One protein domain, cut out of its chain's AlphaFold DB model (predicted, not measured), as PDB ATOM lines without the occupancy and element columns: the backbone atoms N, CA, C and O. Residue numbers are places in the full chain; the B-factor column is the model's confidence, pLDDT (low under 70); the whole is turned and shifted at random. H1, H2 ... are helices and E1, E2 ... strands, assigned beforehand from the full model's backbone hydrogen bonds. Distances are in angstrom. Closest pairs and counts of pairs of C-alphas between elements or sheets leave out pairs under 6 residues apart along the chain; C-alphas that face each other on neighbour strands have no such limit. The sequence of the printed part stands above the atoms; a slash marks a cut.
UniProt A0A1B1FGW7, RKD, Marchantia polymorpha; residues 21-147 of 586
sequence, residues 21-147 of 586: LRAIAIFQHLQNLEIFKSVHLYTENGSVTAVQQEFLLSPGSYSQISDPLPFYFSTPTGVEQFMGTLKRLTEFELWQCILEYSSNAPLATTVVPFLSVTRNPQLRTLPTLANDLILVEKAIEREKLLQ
ATOM      1  N   LEU A  21      28.786  17.109   1.889       91.50
ATOM      2  CA  LEU A  21      28.349  17.627   0.593       91.50
ATOM      3  C   LEU A  21      28.048  19.129   0.716       91.50
ATOM      4  O   LEU A  21      27.146  19.537   1.445       91.50
ATOM      5  N   ARG A  22      28.806  19.953  -0.008       89.56
ATOM      6  CA  ARG A  22      28.684  21.416  -0.022       89.56
ATOM      7  C   ARG A  22      27.819  21.917  -1.178       89.56
ATOM      8  O   ARG A  22      27.074  22.879  -0.988       89.56
ATOM      9  N   ALA A  23      27.896  21.272  -2.340       89.69
ATOM     10  CA  ALA A  23      27.063  21.553  -3.509       89.69
ATOM     11  C   ALA A  23      27.024  20.344  -4.460       89.69
ATOM     12  O   ALA A  23      27.924  19.506  -4.441       89.69
ATOM     13  N   ILE A  24      26.005  20.265  -5.316       91.62
ATOM     14  CA  ILE A  24      25.933  19.297  -6.419       91.62
ATOM     15  C   ILE A  24      25.177  19.905  -7.604       91.62
ATOM     16  O   ILE A  24      24.158  20.571  -7.426       91.62
ATOM     17  N   ALA A  25      25.668  19.662  -8.818       91.25
ATOM     18  CA  ALA A  25      24.943  19.931 -10.058       91.25
ATOM     19  C   ALA A  25      24.811  18.640 -10.875       91.25
ATOM     20  O   ALA A  25      25.765  17.862 -10.959       91.25
ATOM     21  N   ILE A  26      23.640  18.410 -11.470       92.81
ATOM     22  CA  ILE A  26      23.354  17.253 -12.328       92.81
ATOM     23  C   ILE A  26      22.813  17.747 -13.667       92.81
ATOM     24  O   ILE A  26      21.894  18.567 -13.732       92.81
ATOM     25  N   PHE A  27      23.381  17.199 -14.733       91.44
ATOM     26  CA  PHE A  27      23.132  17.565 -16.112       91.44
ATOM     27  C   PHE A  27      22.671  16.350 -16.926       91.44
ATOM     28  O   PHE A  27      23.176  15.243 -16.737       91.44
ATOM     29  N   GLN A  28      21.756  16.564 -17.870       91.88
ATOM     30  CA  GLN A  28      21.252  15.557 -18.812       91.88
ATOM     31  C   GLN A  28      21.641  15.933 -20.247       91.88
ATOM     32  O   GLN A  28      21.560  17.106 -20.620       91.88
ATOM     33  N   HIS A  29      22.059  14.966 -21.064       88.19
ATOM     34  CA  HIS A  29      22.493  15.234 -22.438       88.19
ATOM     35  C   HIS A  29      21.310  15.310 -23.424       88.19
ATOM     36  O   HIS A  29      20.581  14.344 -23.639       88.19
ATOM     37  N   LEU A  30      21.141  16.452 -24.094       82.50
ATOM     38  CA  LEU A  30      19.965  16.787 -24.913       82.50
ATOM     39  C   LEU A  30      19.769  15.924 -26.174       82.50
ATOM     40  O   LEU A  30      18.680  15.933 -26.742       82.50
ATOM     41  N   GLN A  31      20.798  15.204 -26.637       84.62
ATOM     42  CA  GLN A  31      20.679  14.256 -27.761       84.62
ATOM     43  C   GLN A  31      20.639  12.786 -27.323       84.62
ATOM     44  O   GLN A  31      20.302  11.924 -28.130       84.62
ATOM     45  N   ASN A  32      20.978  12.488 -26.068       87.00
ATOM     46  CA  ASN A  32      20.836  11.155 -25.492       87.00
ATOM     47  C   ASN A  32      20.399  11.304 -24.035       87.00
ATOM     48  O   ASN A  32      21.231  11.415 -23.136       87.00
ATOM     49  N   LEU A  33      19.081  11.317 -23.838       89.38
ATOM     50  CA  LEU A  33      18.431  11.590 -22.558       89.38
ATOM     51  C   LEU A  33      18.709  10.524 -21.486       89.38
ATOM     52  O   LEU A  33      18.351  10.744 -20.333       89.38
ATOM     53  N   GLU A  34      19.336   9.400 -21.844       92.75
ATOM     54  CA  GLU A  34      19.785   8.375 -20.899       92.75
ATOM     55  C   GLU A  34      21.169   8.677 -20.307       92.75
ATOM     56  O   GLU A  34      21.528   8.070 -19.304       92.75
ATOM     57  N   ILE A  35      21.951   9.601 -20.882       91.38
ATOM     58  CA  ILE A  35      23.284   9.954 -20.371       91.38
ATOM     59  C   ILE A  35      23.198  11.188 -19.469       91.38
ATOM     60  O   ILE A  35      22.725  12.259 -19.868       91.38
ATOM     61  N   PHE A  36      23.727  11.035 -18.256       93.00
ATOM     62  CA  PHE A  36      23.774  12.053 -17.215       93.00
ATOM     63  C   PHE A  36      25.213  12.300 -16.766       93.00
ATOM     64  O   PHE A  36      26.044  11.395 -16.752       93.00
ATOM     65  N   LYS A  37      25.496  13.537 -16.367       91.62
ATOM     66  CA  LYS A  37      26.768  13.959 -15.779       91.62
ATOM     67  C   LYS A  37      26.473  14.672 -14.474       91.62
ATOM     68  O   LYS A  37      25.540  15.468 -14.414       91.62
ATOM     69  N   SER A  38      27.258  14.422 -13.440       92.75
ATOM     70  CA  SER A  38      27.162  15.150 -12.180       92.75
ATOM     71  C   SER A  38      28.506  15.739 -11.789       92.75
ATOM     72  O   SER A  38      29.562  15.235 -12.174       92.75
ATOM     73  N   VAL A  39      28.458  16.806 -10.997       91.06
ATOM     74  CA  VAL A  39      29.621  17.353 -10.300       91.06
ATOM     75  C   VAL A  39      29.241  17.571  -8.846       91.06
ATOM     76  O   VAL A  39      28.317  18.323  -8.542       91.06
ATOM     77  N   HIS A  40      29.949  16.874  -7.963       91.94
ATOM     78  CA  HIS A  40      29.714  16.827  -6.525       91.94
ATOM     79  C   HIS A  40      30.848  17.570  -5.825       91.94
ATOM     80  O   HIS A  40      32.012  17.257  -6.069       91.94
ATOM     81  N   LEU A  41      30.529  18.520  -4.951       90.31
ATOM     82  CA  LEU A  41      31.502  19.267  -4.162       90.31
ATOM     83  C   LEU A  41      31.428  18.867  -2.700       90.31
ATOM     84  O   LEU A  41      30.374  18.990  -2.079       90.31
ATOM     85  N   TYR A  42      32.565  18.466  -2.139       90.62
ATOM     86  CA  TYR A  42      32.670  18.023  -0.758       90.62
ATOM     87  C   TYR A  42      33.718  18.821   0.006       90.62
ATOM     88  O   TYR A  42      34.811  19.070  -0.507       90.62
ATOM     89  N   THR A  43      33.415  19.146   1.260       87.62
ATOM     90  CA  THR A  43      34.384  19.689   2.213       87.62
ATOM     91  C   THR A  43      34.808  18.599   3.193       87.62
ATOM     92  O   THR A  43      33.968  17.952   3.821       87.62
ATOM     93  N   GLU A  44      36.119  18.405   3.323       86.81
ATOM     94  CA  GLU A  44      36.740  17.421   4.208       86.81
ATOM     95  C   GLU A  44      37.999  18.037   4.833       86.81
ATOM     96  O   GLU A  44      38.872  18.534   4.124       86.81
ATOM     97  N   ASN A  45      38.074  18.066   6.169       82.25
ATOM     98  CA  ASN A  45      39.188  18.653   6.932       82.25
ATOM     99  C   ASN A  45      39.581  20.083   6.476       82.25
ATOM    100  O   ASN A  45      40.759  20.417   6.380       82.25
ATOM    101  N   GLY A  46      38.589  20.916   6.131       76.62
ATOM    102  CA  GLY A  46      38.776  22.279   5.605       76.62
ATOM    103  C   GLY A  46      39.184  22.371   4.125       76.62
ATOM    104  O   GLY A  46      39.036  23.432   3.524       76.62
ATOM    105  N   SER A  47      39.623  21.270   3.513       79.69
ATOM    106  CA  SER A  47      39.901  21.182   2.075       79.69
ATOM    107  C   SER A  47      38.605  21.002   1.283       79.69
ATOM    108  O   SER A  47      37.641  20.421   1.789       79.69
ATOM    109  N   VAL A  48      38.574  21.454   0.024       84.81
ATOM    110  CA  VAL A  48      37.437  21.210  -0.881       84.81
ATOM    111  C   VAL A  48      37.867  20.348  -2.063       84.81
ATOM    112  O   VAL A  48      38.885  20.603  -2.708       84.81
ATOM    113  N   THR A  49      37.062  19.331  -2.360       87.56
ATOM    114  CA  THR A  49      37.219  18.465  -3.532       87.56
ATOM    115  C   THR A  49      35.962  18.519  -4.386       87.56
ATOM    116  O   THR A  49      34.851  18.514  -3.855       87.56
ATOM    117  N   ALA A  50      36.127  18.540  -5.706       88.19
ATOM    118  CA  ALA A  50      35.063  18.155  -6.620       88.19
ATOM    119  C   ALA A  50      35.279  16.726  -7.106       88.19
ATOM    120  O   ALA A  50      36.413  16.261  -7.218       88.19
ATOM    121  N   VAL A  51      34.191  16.057  -7.461       89.50
ATOM    122  CA  VAL A  51      34.210  14.811  -8.226       89.50
ATOM    123  C   VAL A  51      33.201  14.947  -9.358       89.50
ATOM    124  O   VAL A  51      32.022  15.194  -9.100       89.50
ATOM    125  N   GLN A  52      33.657  14.790 -10.601       89.56
ATOM    126  CA  GLN A  52      32.771  14.609 -11.750       89.56
ATOM    127  C   GLN A  52      32.475  13.116 -11.928       89.56
ATOM    128  O   GLN A  52      33.391  12.295 -11.869       89.56
ATOM    129  N   GLN A  53      31.213  12.764 -12.171       91.38
ATOM    130  CA  GLN A  53      30.794  11.406 -12.529       91.38
ATOM    131  C   GLN A  53      29.896  11.430 -13.773       91.38
ATOM    132  O   GLN A  53      29.258  12.440 -14.075       91.38
ATOM    133  N   GLU A  54      29.842  10.312 -14.495       92.19
ATOM    134  CA  GLU A  54      29.000  10.131 -15.682       92.19
ATOM    135  C   GLU A  54      28.234   8.810 -15.572       92.19
ATOM    136  O   GLU A  54      28.813   7.776 -15.230       92.19
ATOM    137  N   PHE A  55      26.931   8.847 -15.848       93.94
ATOM    138  CA  PHE A  55      25.998   7.745 -15.622       93.94
ATOM    139  C   PHE A  55      25.110   7.500 -16.841       93.94
ATOM    140  O   PHE A  55      24.721   8.437 -17.540       93.94
ATOM    141  N   LEU A  56      24.747   6.238 -17.042       93.88
ATOM    142  CA  LEU A  56      23.701   5.802 -17.950       93.88
ATOM    143  C   LEU A  56      22.481   5.434 -17.100       93.88
ATOM    144  O   LEU A  56      22.563   4.542 -16.258       93.88
ATOM    145  N   LEU A  57      21.365   6.126 -17.306       93.50
ATOM    146  CA  LEU A  57      20.097   5.906 -16.611       93.50
ATOM    147  C   LEU A  57      19.032   5.388 -17.595       93.50
ATOM    148  O   LEU A  57      17.955   5.972 -17.735       93.50
ATOM    149  N   SER A  58      19.352   4.300 -18.302       89.31
ATOM    150  CA  SER A  58      18.444   3.635 -19.243       89.31
ATOM    151  C   SER A  58      17.252   2.981 -18.522       89.31
ATOM    152  O   SER A  58      17.378   2.573 -17.361       89.31
ATOM    153  N   PRO A  59      16.092   2.805 -19.187       85.44
ATOM    154  CA  PRO A  59      14.942   2.109 -18.613       85.44
ATOM    155  C   PRO A  59      15.299   0.709 -18.086       85.44
ATOM    156  O   PRO A  59      15.640  -0.193 -18.848       85.44
ATOM    157  N   GLY A  60      15.211   0.526 -16.766       82.56
ATOM    158  CA  GLY A  60      15.466  -0.746 -16.088       82.56
ATOM    159  C   GLY A  60      16.916  -1.000 -15.658       82.56
ATOM    160  O   GLY A  60      17.115  -1.858 -14.800       82.56
ATOM    161  N   SER A  61      17.912  -0.256 -16.155       88.38
ATOM    162  CA  SER A  61      19.331  -0.465 -15.822       88.38
ATOM    163  C   SER A  61      20.079   0.856 -15.663       88.38
ATOM    164  O   SER A  61      20.292   1.575 -16.636       88.38
ATOM    165  N   TYR A  62      20.527   1.140 -14.439       94.56
ATOM    166  CA  TYR A  62      21.326   2.320 -14.105       94.56
ATOM    167  C   TYR A  62      22.775   1.907 -13.820       94.56
ATOM    168  O   TYR A  62      23.018   0.995 -13.030       94.56
ATOM    169  N   SER A  63      23.740   2.564 -14.461       92.12
ATOM    170  CA  SER A  63      25.167   2.257 -14.325       92.12
ATOM    171  C   SER A  63      26.040   3.509 -14.421       92.12
ATOM    172  O   SER A  63      25.656   4.522 -15.002       92.12
ATOM    173  N   GLN A  64      27.232   3.455 -13.830       93.38
ATOM    174  CA  GLN A  64      28.263   4.471 -14.027       93.38
ATOM    175  C   GLN A  64      29.055   4.139 -15.303       93.38
ATOM    176  O   GLN A  64      29.412   2.983 -15.517       93.38
ATOM    177  N   ILE A  65      29.289   5.137 -16.162       86.75
ATOM    178  CA  ILE A  65      29.952   4.977 -17.471       86.75
ATOM    179  C   ILE A  65      31.465   5.194 -17.353       86.75
ATOM    180  O   ILE A  65      32.247   4.465 -17.961       86.75
ATOM    181  N   SER A  66      31.856   6.199 -16.571       78.25
ATOM    182  CA  SER A  66      33.227   6.704 -16.465       78.25
ATOM    183  C   SER A  66      33.667   6.712 -15.002       78.25
ATOM    184  O   SER A  66      32.859   7.030 -14.122       78.25
ATOM    185  N   ASP A  67      34.936   6.403 -14.728       81.31
ATOM    186  CA  ASP A  67      35.499   6.491 -13.375       81.31
ATOM    187  C   ASP A  67      35.327   7.905 -12.778       81.31
ATOM    188  O   ASP A  67      35.335   8.892 -13.524       81.31
ATOM    189  N   PRO A  68      35.159   8.048 -11.446       88.25
ATOM    190  CA  PRO A  68      34.994   9.359 -10.829       88.25
ATOM    191  C   PRO A  68      36.263  10.196 -11.024       88.25
ATOM    192  O   PRO A  68      37.338   9.790 -10.586       88.25
ATOM    193  N   LEU A  69      36.143  11.372 -11.641       82.31
ATOM    194  CA  LEU A  69      37.270  12.266 -11.918       82.31
ATOM    195  C   LEU A  69      37.379  13.330 -10.806       82.31
ATOM    196  O   LEU A  69      36.517  14.215 -10.742       82.31
ATOM    197  N   PRO A  70      38.386  13.260  -9.912       85.75
ATOM    198  CA  PRO A  70      38.524  14.197  -8.807       85.75
ATOM    199  C   PRO A  70      39.272  15.472  -9.217       85.75
ATOM    200  O   PRO A  70      40.253  15.430  -9.956       85.75
ATOM    201  N   PHE A  71      38.860  16.600  -8.642       81.00
ATOM    202  CA  PHE A  71      39.563  17.880  -8.708       81.00
ATOM    203  C   PHE A  71      39.777  18.398  -7.281       81.00
ATOM    204  O   PHE A  71      38.861  18.355  -6.458       81.00
ATOM    205  N   TYR A  72      40.977  18.890  -6.982       81.44
ATOM    206  CA  TYR A  72      41.379  19.323  -5.640       81.44
ATOM    207  C   TYR A  72      41.579  20.841  -5.624       81.44
ATOM    208  O   TYR A  72      42.261  21.375  -6.498       81.44
ATOM    209  N   PHE A  73      40.998  21.535  -4.641       77.00
ATOM    210  CA  PHE A  73      41.019  22.999  -4.567       77.00
ATOM    211  C   PHE A  73      41.691  23.480  -3.283       77.00
ATOM    212  O   PHE A  73      41.185  23.266  -2.182       77.00
ATOM    213  N   SER A  74      42.804  24.199  -3.436       70.12
ATOM    214  CA  SER A  74      43.538  24.817  -2.324       70.12
ATOM    215  C   SER A  74      42.834  26.043  -1.727       70.12
ATOM    216  O   SER A  74      43.240  26.521  -0.673       70.12
ATOM    217  N   THR A  75      41.807  26.589  -2.395       70.56
ATOM    218  CA  THR A  75      41.046  27.760  -1.930       70.56
ATOM    219  C   THR A  75      39.543  27.611  -2.209       70.56
ATOM    220  O   THR A  75      39.168  27.076  -3.257       70.56
ATOM    221  N   PRO A  76      38.654  28.136  -1.339       67.50
ATOM    222  CA  PRO A  76      37.211  28.154  -1.601       67.50
ATOM    223  C   PRO A  76      36.823  28.952  -2.856       67.50
ATOM    224  O   PRO A  76      35.872  28.597  -3.541       67.50
ATOM    225  N   THR A  77      37.569  30.005  -3.203       69.81
ATOM    226  CA  THR A  77      37.282  30.853  -4.374       69.81
ATOM    227  C   THR A  77      37.367  30.079  -5.691       69.81
ATOM    228  O   THR A  77      36.543  30.288  -6.583       69.81
ATOM    229  N   GLY A  78      38.315  29.139  -5.802       69.06
ATOM    230  CA  GLY A  78      38.445  28.277  -6.980       69.06
ATOM    231  C   GLY A  78      37.230  27.370  -7.203       69.06
ATOM    232  O   GLY A  78      36.948  26.998  -8.336       69.06
ATOM    233  N   VAL A  79      36.468  27.065  -6.148       67.38
ATOM    234  CA  VAL A  79      35.296  26.179  -6.186       67.38
ATOM    235  C   VAL A  79      34.102  26.849  -6.867       67.38
ATOM    236  O   VAL A  79      33.489  26.269  -7.764       67.38
ATOM    237  N   GLU A  80      33.794  28.092  -6.489       68.69
ATOM    238  CA  GLU A  80      32.714  28.873  -7.112       68.69
ATOM    239  C   GLU A  80      33.061  29.215  -8.573       68.69
ATOM    240  O   GLU A  80      32.221  29.113  -9.471       68.69
ATOM    241  N   GLN A  81      34.335  29.534  -8.846       71.31
ATOM    242  CA  GLN A  81      34.844  29.729 -10.209       71.31
ATOM    243  C   GLN A  81      34.744  28.450 -11.054       71.31
ATOM    244  O   GLN A  81      34.353  28.521 -12.222       71.31
ATOM    245  N   PHE A  82      35.046  27.286 -10.474       74.75
ATOM    246  CA  PHE A  82      34.927  25.980 -11.120       74.75
ATOM    247  C   PHE A  82      33.471  25.636 -11.443       74.75
ATOM    248  O   PHE A  82      33.175  25.344 -12.599       74.75
ATOM    249  N   MET A  83      32.534  25.774 -10.496       74.06
ATOM    250  CA  MET A  83      31.104  25.532 -10.756       74.06
ATOM    251  C   MET A  83      30.531  26.501 -11.793       74.06
ATOM    252  O   MET A  83      29.852  26.075 -12.728       74.06
ATOM    253  N   GLY A  84      30.839  27.797 -11.684       72.69
ATOM    254  CA  GLY A  84      30.416  28.796 -12.667       72.69
ATOM    255  C   GLY A  84      30.995  28.548 -14.065       72.69
ATOM    256  O   GLY A  84      30.339  28.837 -15.064       72.69
ATOM    257  N   THR A  85      32.200  27.982 -14.157       69.62
ATOM    258  CA  THR A  85      32.837  27.628 -15.435       69.62
ATOM    259  C   THR A  85      32.286  26.324 -16.005       69.62
ATOM    260  O   THR A  85      31.959  26.285 -17.187       69.62
ATOM    261  N   LEU A  86      32.082  25.299 -15.177       70.94
ATOM    262  CA  LEU A  86      31.458  24.035 -15.573       70.94
ATOM    263  C   LEU A  86      30.057  24.226 -16.146       70.94
ATOM    264  O   LEU A  86      29.776  23.674 -17.206       70.94
ATOM    265  N   LYS A  87      29.190  25.013 -15.490       70.12
ATOM    266  CA  LYS A  87      27.844  25.311 -16.013       70.12
ATOM    267  C   LYS A  87      27.922  25.918 -17.413       70.12
ATOM    268  O   LYS A  87      27.328  25.382 -18.338       70.12
ATOM    269  N   ARG A  88      28.753  26.956 -17.598       70.75
ATOM    270  CA  ARG A  88      28.990  27.567 -18.918       70.75
ATOM    271  C   ARG A  88      29.458  26.534 -19.946       70.75
ATOM    272  O   ARG A  88      28.887  26.460 -21.028       70.75
ATOM    273  N   LEU A  89      30.476  25.734 -19.623       57.81
ATOM    274  CA  LEU A  89      31.031  24.736 -20.545       57.81
ATOM    275  C   LEU A  89      29.998  23.662 -20.925       57.81
ATOM    276  O   LEU A  89      29.807  23.395 -22.107       57.81
ATOM    277  N   THR A  90      29.282  23.105 -19.948       63.38
ATOM    278  CA  THR A  90      28.262  22.065 -20.174       63.38
ATOM    279  C   THR A  90      27.047  22.591 -20.950       63.38
ATOM    280  O   THR A  90      26.602  21.929 -21.892       63.38
ATOM    281  N   GLU A  91      26.581  23.814 -20.674       60.62
ATOM    282  CA  GLU A  91      25.531  24.495 -21.452       60.62
ATOM    283  C   GLU A  91      25.925  24.705 -22.931       60.62
ATOM    284  O   GLU A  91      25.065  24.667 -23.818       60.62
ATOM    285  N   PHE A  92      27.220  24.859 -23.237       53.31
ATOM    286  CA  PHE A  92      27.734  24.893 -24.615       53.31
ATOM    287  C   PHE A  92      27.913  23.504 -25.260       53.31
ATOM    288  O   PHE A  92      28.124  23.424 -26.474       53.31
ATOM    289  N   GLU A  93      27.809  22.415 -24.497       61.72
ATOM    290  CA  GLU A  93      28.074  21.030 -24.923       61.72
ATOM    291  C   GLU A  93      26.817  20.143 -24.993       61.72
ATOM    292  O   GLU A  93      26.907  18.926 -24.882       61.72
ATOM    293  N   LEU A  94      25.642  20.738 -25.233       76.19
ATOM    294  CA  LEU A  94      24.349  20.032 -25.314       76.19
ATOM    295  C   LEU A  94      23.897  19.395 -23.988       76.19
ATOM    296  O   LEU A  94      23.001  18.551 -23.999       76.19
ATOM    297  N   TRP A  95      24.455  19.801 -22.850       85.25
ATOM    298  CA  TRP A  95      23.980  19.372 -21.539       85.25
ATOM    299  C   TRP A  95      23.021  20.408 -20.953       85.25
ATOM    300  O   TRP A  95      23.295  21.607 -20.961       85.25
ATOM    301  N   GLN A  96      21.898  19.945 -20.414       88.19
ATOM    302  CA  GLN A  96      20.958  20.762 -19.655       88.19
ATOM    303  C   GLN A  96      21.156  20.501 -18.163       88.19
ATOM    304  O   GLN A  96      21.048  19.354 -17.733       88.19
ATOM    305  N   CYS A  97      21.395  21.544 -17.364       88.31
ATOM    306  CA  CYS A  97      21.309  21.439 -15.906       88.31
ATOM    307  C   CYS A  97      19.852  21.145 -15.504       88.31
ATOM    308  O   CYS A  97      18.942  21.874 -15.904       88.31
ATOM    309  N   ILE A  98      19.632  20.067 -14.749       90.12
ATOM    310  CA  ILE A  98      18.299  19.609 -14.307       90.12
ATOM    311  C   ILE A  98      18.155  19.539 -12.780       90.12
ATOM    312  O   ILE A  98      17.044  19.386 -12.274       90.12
ATOM    313  N   LEU A  99      19.262  19.664 -12.045       91.38
ATOM    314  CA  LEU A  99      19.288  19.874 -10.601       91.38
ATOM    315  C   LEU A  99      20.536  20.679 -10.251       91.38
ATOM    316  O   LEU A  99      21.643  20.325 -10.655       91.38
ATOM    317  N   GLU A 100      20.352  21.720  -9.449       90.38
ATOM    318  CA  GLU A 100      21.426  22.472  -8.810       90.38
ATOM    319  C   GLU A 100      21.126  22.611  -7.317       90.38
ATOM    320  O   GLU A 100      20.032  23.030  -6.938       90.38
ATOM    321  N   TYR A 101      22.109  22.293  -6.479       90.94
ATOM    322  CA  TYR A 101      22.064  22.464  -5.033       90.94
ATOM    323  C   TYR A 101      23.346  23.103  -4.507       90.94
ATOM    324  O   TYR A 101      24.450  22.712  -4.886       90.94
ATOM    325  N   SER A 102      23.187  24.029  -3.561       88.00
ATOM    326  CA  SER A 102      24.261  24.564  -2.731       88.00
ATOM    327  C   SER A 102      23.781  24.681  -1.289       88.00
ATOM    328  O   SER A 102      22.702  25.212  -1.026       88.00
ATOM    329  N   SER A 103      24.619  24.247  -0.349       86.38
ATOM    330  CA  SER A 103      24.400  24.395   1.099       86.38
ATOM    331  C   SER A 103      24.254  25.851   1.564       86.38
ATOM    332  O   SER A 103      23.750  26.084   2.655       86.38
ATOM    333  N   ASN A 104      24.651  26.830   0.740       81.75
ATOM    334  CA  ASN A 104      24.470  28.258   1.024       81.75
ATOM    335  C   ASN A 104      23.079  28.793   0.610       81.75
ATOM    336  O   ASN A 104      22.736  29.913   0.977       81.75
ATOM    337  N   ALA A 105      22.320  28.057  -0.213       78.88
ATOM    338  CA  ALA A 105      21.056  28.516  -0.806       78.88
ATOM    339  C   ALA A 105      20.100  27.347  -1.164       78.88
ATOM    340  O   ALA A 105      19.652  27.244  -2.311       78.88
ATOM    341  N   PRO A 106      19.764  26.447  -0.217       77.94
ATOM    342  CA  PRO A 106      19.063  25.190  -0.515       77.94
ATOM    343  C   PRO A 106      17.640  25.381  -1.073       77.94
ATOM    344  O   PRO A 106      17.108  24.489  -1.726       77.94
ATOM    345  N   LEU A 107      17.018  26.543  -0.851       75.25
ATOM    346  CA  LEU A 107      15.638  26.840  -1.261       75.25
ATOM    347  C   LEU A 107      15.463  27.088  -2.757       75.25
ATOM    348  O   LEU A 107      14.359  26.929  -3.272       75.25
ATOM    349  N   ALA A 108      16.539  27.450  -3.459       73.12
ATOM    350  CA  ALA A 108      16.516  27.562  -4.914       73.12
ATOM    351  C   ALA A 108      16.396  26.181  -5.594       73.12
ATOM    352  O   ALA A 108      16.006  26.092  -6.759       73.12
ATOM    353  N   THR A 109      16.704  25.092  -4.880       81.19
ATOM    354  CA  THR A 109      16.696  23.737  -5.430       81.19
ATOM    355  C   THR A 109      15.295  23.133  -5.463       81.19
ATOM    356  O   THR A 109      14.671  22.874  -4.434       81.19
ATOM    357  N   THR A 110      14.845  22.770  -6.664       83.19
ATOM    358  CA  THR A 110      13.738  21.826  -6.858       83.19
ATOM    359  C   THR A 110      14.288  20.511  -7.402       83.19
ATOM    360  O   THR A 110      14.790  20.462  -8.522       83.19
ATOM    361  N   VAL A 111      14.187  19.431  -6.622       85.62
ATOM    362  CA  VAL A 111      14.544  18.079  -7.080       85.62
ATOM    363  C   VAL A 111      13.449  17.574  -8.018       85.62
ATOM    364  O   VAL A 111      12.303  17.387  -7.604       85.62
ATOM    365  N   VAL A 112      13.786  17.350  -9.290       87.94
ATOM    366  CA  VAL A 112      12.857  16.745 -10.257       87.94
ATOM    367  C   VAL A 112      12.518  15.301  -9.847       87.94
ATOM    368  O   VAL A 112      13.408  14.591  -9.380       87.94
ATOM    369  N   PRO A 113      11.277  14.804 -10.047       86.06
ATOM    370  CA  PRO A 113      10.865  13.480  -9.559       86.06
ATOM    371  C   PRO A 113      11.745  12.309 -10.018       86.06
ATOM    372  O   PRO A 113      11.866  11.322  -9.302       86.06
ATOM    373  N   PHE A 114      12.385  12.431 -11.183       87.69
ATOM    374  CA  PHE A 114      13.323  11.444 -11.719       87.69
ATOM    375  C   PHE A 114      14.633  11.331 -10.913       87.69
ATOM    376  O   PHE A 114      15.191  10.242 -10.818       87.69
ATOM    377  N   LEU A 115      15.097  12.426 -10.296       91.19
ATOM    378  CA  LEU A 115      16.284  12.470  -9.427       91.19
ATOM    379  C   LEU A 115      15.932  12.339  -7.931       91.19
ATOM    380  O   LEU A 115      16.792  12.497  -7.072       91.19
ATOM    381  N   SER A 116      14.670  12.064  -7.601       92.00
ATOM    382  CA  SER A 116      14.216  11.895  -6.221       92.00
ATOM    383  C   SER A 116      14.373  10.434  -5.799       92.00
ATOM    384  O   SER A 116      13.710   9.560  -6.354       92.00
ATOM    385  N   VAL A 117      15.228  10.134  -4.816       91.81
ATOM    386  CA  VAL A 117      15.559   8.742  -4.423       91.81
ATOM    387  C   VAL A 117      14.383   8.048  -3.720       91.81
ATOM    388  O   VAL A 117      14.305   6.817  -3.680       91.81
ATOM    389  N   THR A 118      13.425   8.825  -3.210       87.50
ATOM    390  CA  THR A 118      12.138   8.319  -2.706       87.50
ATOM    391  C   THR A 118      11.175   7.896  -3.822       87.50
ATOM    392  O   THR A 118      10.402   6.962  -3.626       87.50
ATOM    393  N   ARG A 119      11.229   8.540  -4.998       88.69
ATOM    394  CA  ARG A 119      10.336   8.275  -6.147       88.69
ATOM    395  C   ARG A 119      10.967   7.369  -7.206       88.69
ATOM    396  O   ARG A 119      10.251   6.686  -7.930       88.69
ATOM    397  N   ASN A 120      12.295   7.353  -7.279       91.81
ATOM    398  CA  ASN A 120      13.095   6.553  -8.194       91.81
ATOM    399  C   ASN A 120      14.064   5.648  -7.404       91.81
ATOM    400  O   ASN A 120      15.240   5.981  -7.229       91.81
ATOM    401  N   PRO A 121      13.598   4.483  -6.911       89.12
ATOM    402  CA  PRO A 121      14.428   3.587  -6.114       89.12
ATOM    403  C   PRO A 121      15.574   2.941  -6.909       89.12
ATOM    404  O   PRO A 121      16.531   2.483  -6.284       89.12
ATOM    405  N   GLN A 122      15.540   2.935  -8.254       91.12
ATOM    406  CA  GLN A 122      16.649   2.408  -9.065       91.12
ATOM    407  C   GLN A 122      17.943   3.213  -8.877       91.12
ATOM    408  O   GLN A 122      19.024   2.636  -8.998       91.12
ATOM    409  N   LEU A 123      17.866   4.492  -8.477       92.50
ATOM    410  CA  LEU A 123      19.041   5.311  -8.140       92.50
ATOM    411  C   LEU A 123      19.940   4.659  -7.078       92.50
ATOM    412  O   LEU A 123      21.143   4.881  -7.094       92.50
ATOM    413  N   ARG A 124      19.401   3.794  -6.205       92.50
ATOM    414  CA  ARG A 124      20.169   3.075  -5.165       92.50
ATOM    415  C   ARG A 124      21.233   2.114  -5.715       92.50
ATOM    416  O   ARG A 124      22.107   1.706  -4.958       92.50
ATOM    417  N   THR A 125      21.186   1.777  -7.006       92.88
ATOM    418  CA  THR A 125      22.269   1.057  -7.711       92.88
ATOM    419  C   THR A 125      23.524   1.915  -7.921       92.88
ATOM    420  O   THR A 125      24.607   1.374  -8.123       92.88
ATOM    421  N   LEU A 126      23.397   3.244  -7.814       92.31
ATOM    422  CA  LEU A 126      24.464   4.239  -7.895       92.31
ATOM    423  C   LEU A 126      24.675   4.862  -6.502       92.31
ATOM    424  O   LEU A 126      24.207   5.973  -6.242       92.31
ATOM    425  N   PRO A 127      25.332   4.158  -5.559       87.06
ATOM    426  CA  PRO A 127      25.301   4.511  -4.139       87.06
ATOM    427  C   PRO A 127      25.901   5.885  -3.817       87.06
ATOM    428  O   PRO A 127      25.434   6.523  -2.877       87.06
ATOM    429  N   THR A 128      26.879   6.379  -4.587       89.12
ATOM    430  CA  THR A 128      27.410   7.745  -4.415       89.12
ATOM    431  C   THR A 128      26.328   8.785  -4.709       89.12
ATOM    432  O   THR A 128      25.932   9.543  -3.826       89.12
ATOM    433  N   LEU A 129      25.764   8.736  -5.920       92.62
ATOM    434  CA  LEU A 129      24.703   9.628  -6.382       92.62
ATOM    435  C   LEU A 129      23.454   9.562  -5.491       92.62
ATOM    436  O   LEU A 129      22.899  10.599  -5.136       92.62
ATOM    437  N   ALA A 130      23.029   8.362  -5.091       93.69
ATOM    438  CA  ALA A 130      21.865   8.182  -4.229       93.69
ATOM    439  C   ALA A 130      22.063   8.775  -2.827       93.69
ATOM    440  O   ALA A 130      21.144   9.403  -2.302       93.69
ATOM    441  N   ASN A 131      23.239   8.597  -2.217       93.50
ATOM    442  CA  ASN A 131      23.510   9.132  -0.881       93.50
ATOM    443  C   ASN A 131      23.505  10.666  -0.883       93.50
ATOM    444  O   ASN A 131      22.871  11.270  -0.017       93.50
ATOM    445  N   ASP A 132      24.125  11.295  -1.882       94.06
ATOM    446  CA  ASP A 132      24.140  12.755  -2.004       94.06
ATOM    447  C   ASP A 132      22.755  13.331  -2.322       94.06
ATOM    448  O   ASP A 132      22.342  14.314  -1.709       94.06
ATOM    449  N   LEU A 133      21.979  12.688  -3.200       94.38
ATOM    450  CA  LEU A 133      20.594  13.093  -3.463       94.38
ATOM    451  C   LEU A 133      19.706  12.984  -2.210       94.38
ATOM    452  O   LEU A 133      18.889  13.871  -1.972       94.38
ATOM    453  N   ILE A 134      19.912  11.974  -1.354       93.00
ATOM    454  CA  ILE A 134      19.235  11.871  -0.047       93.00
ATOM    455  C   ILE A 134      19.633  13.027   0.891       93.00
ATOM    456  O   ILE A 134      18.794  13.495   1.665       93.00
ATOM    457  N   LEU A 135      20.885  13.504   0.853       92.44
ATOM    458  CA  LEU A 135      21.307  14.686   1.619       92.44
ATOM    459  C   LEU A 135      20.629  15.963   1.095       92.44
ATOM    460  O   LEU A 135      20.140  16.760   1.897       92.44
ATOM    461  N   VAL A 136      20.538  16.124  -0.229       92.69
ATOM    462  CA  VAL A 136      19.846  17.249  -0.882       92.69
ATOM    463  C   VAL A 136      18.355  17.272  -0.531       92.69
ATOM    464  O   VAL A 136      17.857  18.307  -0.088       92.69
ATOM    465  N   GLU A 137      17.646  16.142  -0.660       92.12
ATOM    466  CA  GLU A 137      16.222  16.032  -0.296       92.12
ATOM    467  C   GLU A 137      15.983  16.457   1.164       92.12
ATOM    468  O   GLU A 137      15.136  17.315   1.428       92.12
ATOM    469  N   LYS A 138      16.784  15.933   2.102       90.50
ATOM    470  CA  LYS A 138      16.689  16.254   3.538       90.50
ATOM    471  C   LYS A 138      17.013  17.711   3.860       90.50
ATOM    472  O   LYS A 138      16.387  18.285   4.749       90.50
ATOM    473  N   ALA A 139      17.983  18.317   3.173       89.81
ATOM    474  CA  ALA A 139      18.320  19.726   3.371       89.81
ATOM    475  C   ALA A 139      17.161  20.641   2.944       89.81
ATOM    476  O   ALA A 139      16.772  21.538   3.690       89.81
ATOM    477  N   ILE A 140      16.561  20.368   1.782       88.44
ATOM    478  CA  ILE A 140      15.417  21.123   1.251       88.44
ATOM    479  C   ILE A 140      14.179  20.956   2.145       88.44
ATOM    480  O   ILE A 140      13.449  21.919   2.373       88.44
ATOM    481  N   GLU A 141      13.925  19.748   2.652       87.94
ATOM    482  CA  GLU A 141      12.821  19.481   3.579       87.94
ATOM    483  C   GLU A 141      13.010  20.206   4.919       87.94
ATOM    484  O   GLU A 141      12.102  20.903   5.374       87.94
ATOM    485  N   ARG A 142      14.211  20.130   5.510       87.75
ATOM    486  CA  ARG A 142      14.546  20.843   6.751       87.75
ATOM    487  C   ARG A 142      14.358  22.351   6.611       87.75
ATOM    488  O   ARG A 142      13.770  22.965   7.499       87.75
ATOM    489  N   GLU A 143      14.827  22.949   5.520       84.56
ATOM    490  CA  GLU A 143      14.732  24.399   5.344       84.56
ATOM    491  C   GLU A 143      13.277  24.866   5.160       84.56
ATOM    492  O   GLU A 143      12.886  25.904   5.693       84.56
ATOM    493  N   LYS A 144      12.440  24.071   4.473       84.50
ATOM    494  CA  LYS A 144      10.993  24.331   4.350       84.50
ATOM    495  C   LYS A 144      10.296  24.332   5.711       84.50
ATOM    496  O   LYS A 144       9.504  25.230   5.975       84.50
ATOM    497  N   LEU A 145      10.629  23.380   6.586       84.00
ATOM    498  CA  LEU A 145      10.095  23.328   7.953       84.00
ATOM    499  C   LEU A 145      10.508  24.551   8.793       84.00
ATOM    500  O   LEU A 145       9.725  24.998   9.625       84.00
ATOM    501  N   LEU A 146      11.690  25.127   8.546       80.25
ATOM    502  CA  LEU A 146      12.154  26.361   9.201       80.25
ATOM    503  C   LEU A 146      11.467  27.641   8.682       80.25
ATOM    504  O   LEU A 146      11.544  28.675   9.341       80.25
ATOM    505  N   GLN A 147      10.790  27.587   7.530       72.31
ATOM    506  CA  GLN A 147       9.998  28.696   6.972       72.31
ATOM    507  C   GLN A 147       8.504  28.618   7.279       72.31
ATOM    508  O   GLN A 147       7.787  29.592   7.052       72.31
TER     509      GLN A 147
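This is residues 21 to 147 of the 586 residues of the protein "RKD" of Marchantia polymorpha (UniProt A0A1B1FGW7). A twisted sheet of five strands is the middle layer, with helix H1 packed along one face and the long helix H3 running across the other. E1 to E4 fold back and forth side by side, and E5, which follows H1, joins the sheet beside E1; the short H2, next to H3, only grazes the sheet. The printed part has 127 residues, with the named elements in the order E1 E2 E3 E4 H1 E5 H2 H3. The sheet's order is E4 E3 E2 E1 E5, all antiparallel, and the class is mixed, helices and strands. The whole is compact, with a radius of gyration of the C-alphas of 14.3 A and spans of 39 by 35 by 25 A.

Start with E1, residues 21 to 29, and E2, residues 32 to 44, a hairpin in which N 25 and O 39 are 3.0 A apart. E2 forms a hairpin with E3, residues 47 to 58, where N 51 and O 40 are 2.9 A apart. E3 forms a hairpin with E4, residues 61 to 73, where N 52 and O 69 are 2.9 A apart; E4 bends by 52 degrees at residue 66. These four strands are a meander, each the antiparallel neighbour of the one before. H1, residues 76 to 91, is on the sheet at a height of 8.5 A, over E3 and E2, and runs along the strands, at 0 degrees to E2 on the local plane. E5, residues 95 to 102, is antiparallel to E1, with N 26 and O 99 2.9 A apart, and bends by 61 degrees at residue 98. H2, residues 121 to 125, only grazes the sheet with residues 122 to 125; its closest C-alphas to E4 are those of Thr 125 and Tyr 62, 6.6 A apart. H3, residues 127 to 147, is on the opposite face from H1, at a height of 10.4 A, over E2, E5 and, only just, E1, on which 3 of its C-alphas fall. It runs across the strands, at 71 degrees to E2 on the local plane. H2 and H3 only just touch, with 3 pairs of C-alphas within 8 A, and only at the corner; the closest C-alphas are those of Arg 124 and Ala 130, 5.5 A apart. Every O i to N i+4 pair is within hydrogen-bond range in H3, against 10 of 12 in H1 and 0 of 1 in H2, where 2 of 2 O i to N i+3 pairs are.

Find C-alpha 21 at (28.349, 17.627, 0.593), where E1 begins its 23.9 A. E2 measures 34.3 A, E3 35.0 A, E4 33.9 A and E5 19.5 A. H1 begins at C-alpha 76, at (37.211, 28.154, -1.601), and spans 23.3 A; H2 spans 8.4 A. H3 runs 30.7 A to C-alpha 147 at (9.998, 28.696, 6.972).

The C-alphas of Gly 60 and Thr 75 are the two farthest apart, at 40.8 A. The printed part has no cut. The link from E5 to H2, residues 103 to 120, is long; the other links are tight. Look for pLDDT under 70 at residues 76 to 80, 85 and 89 to 93; the mean of the printed part is 84.7.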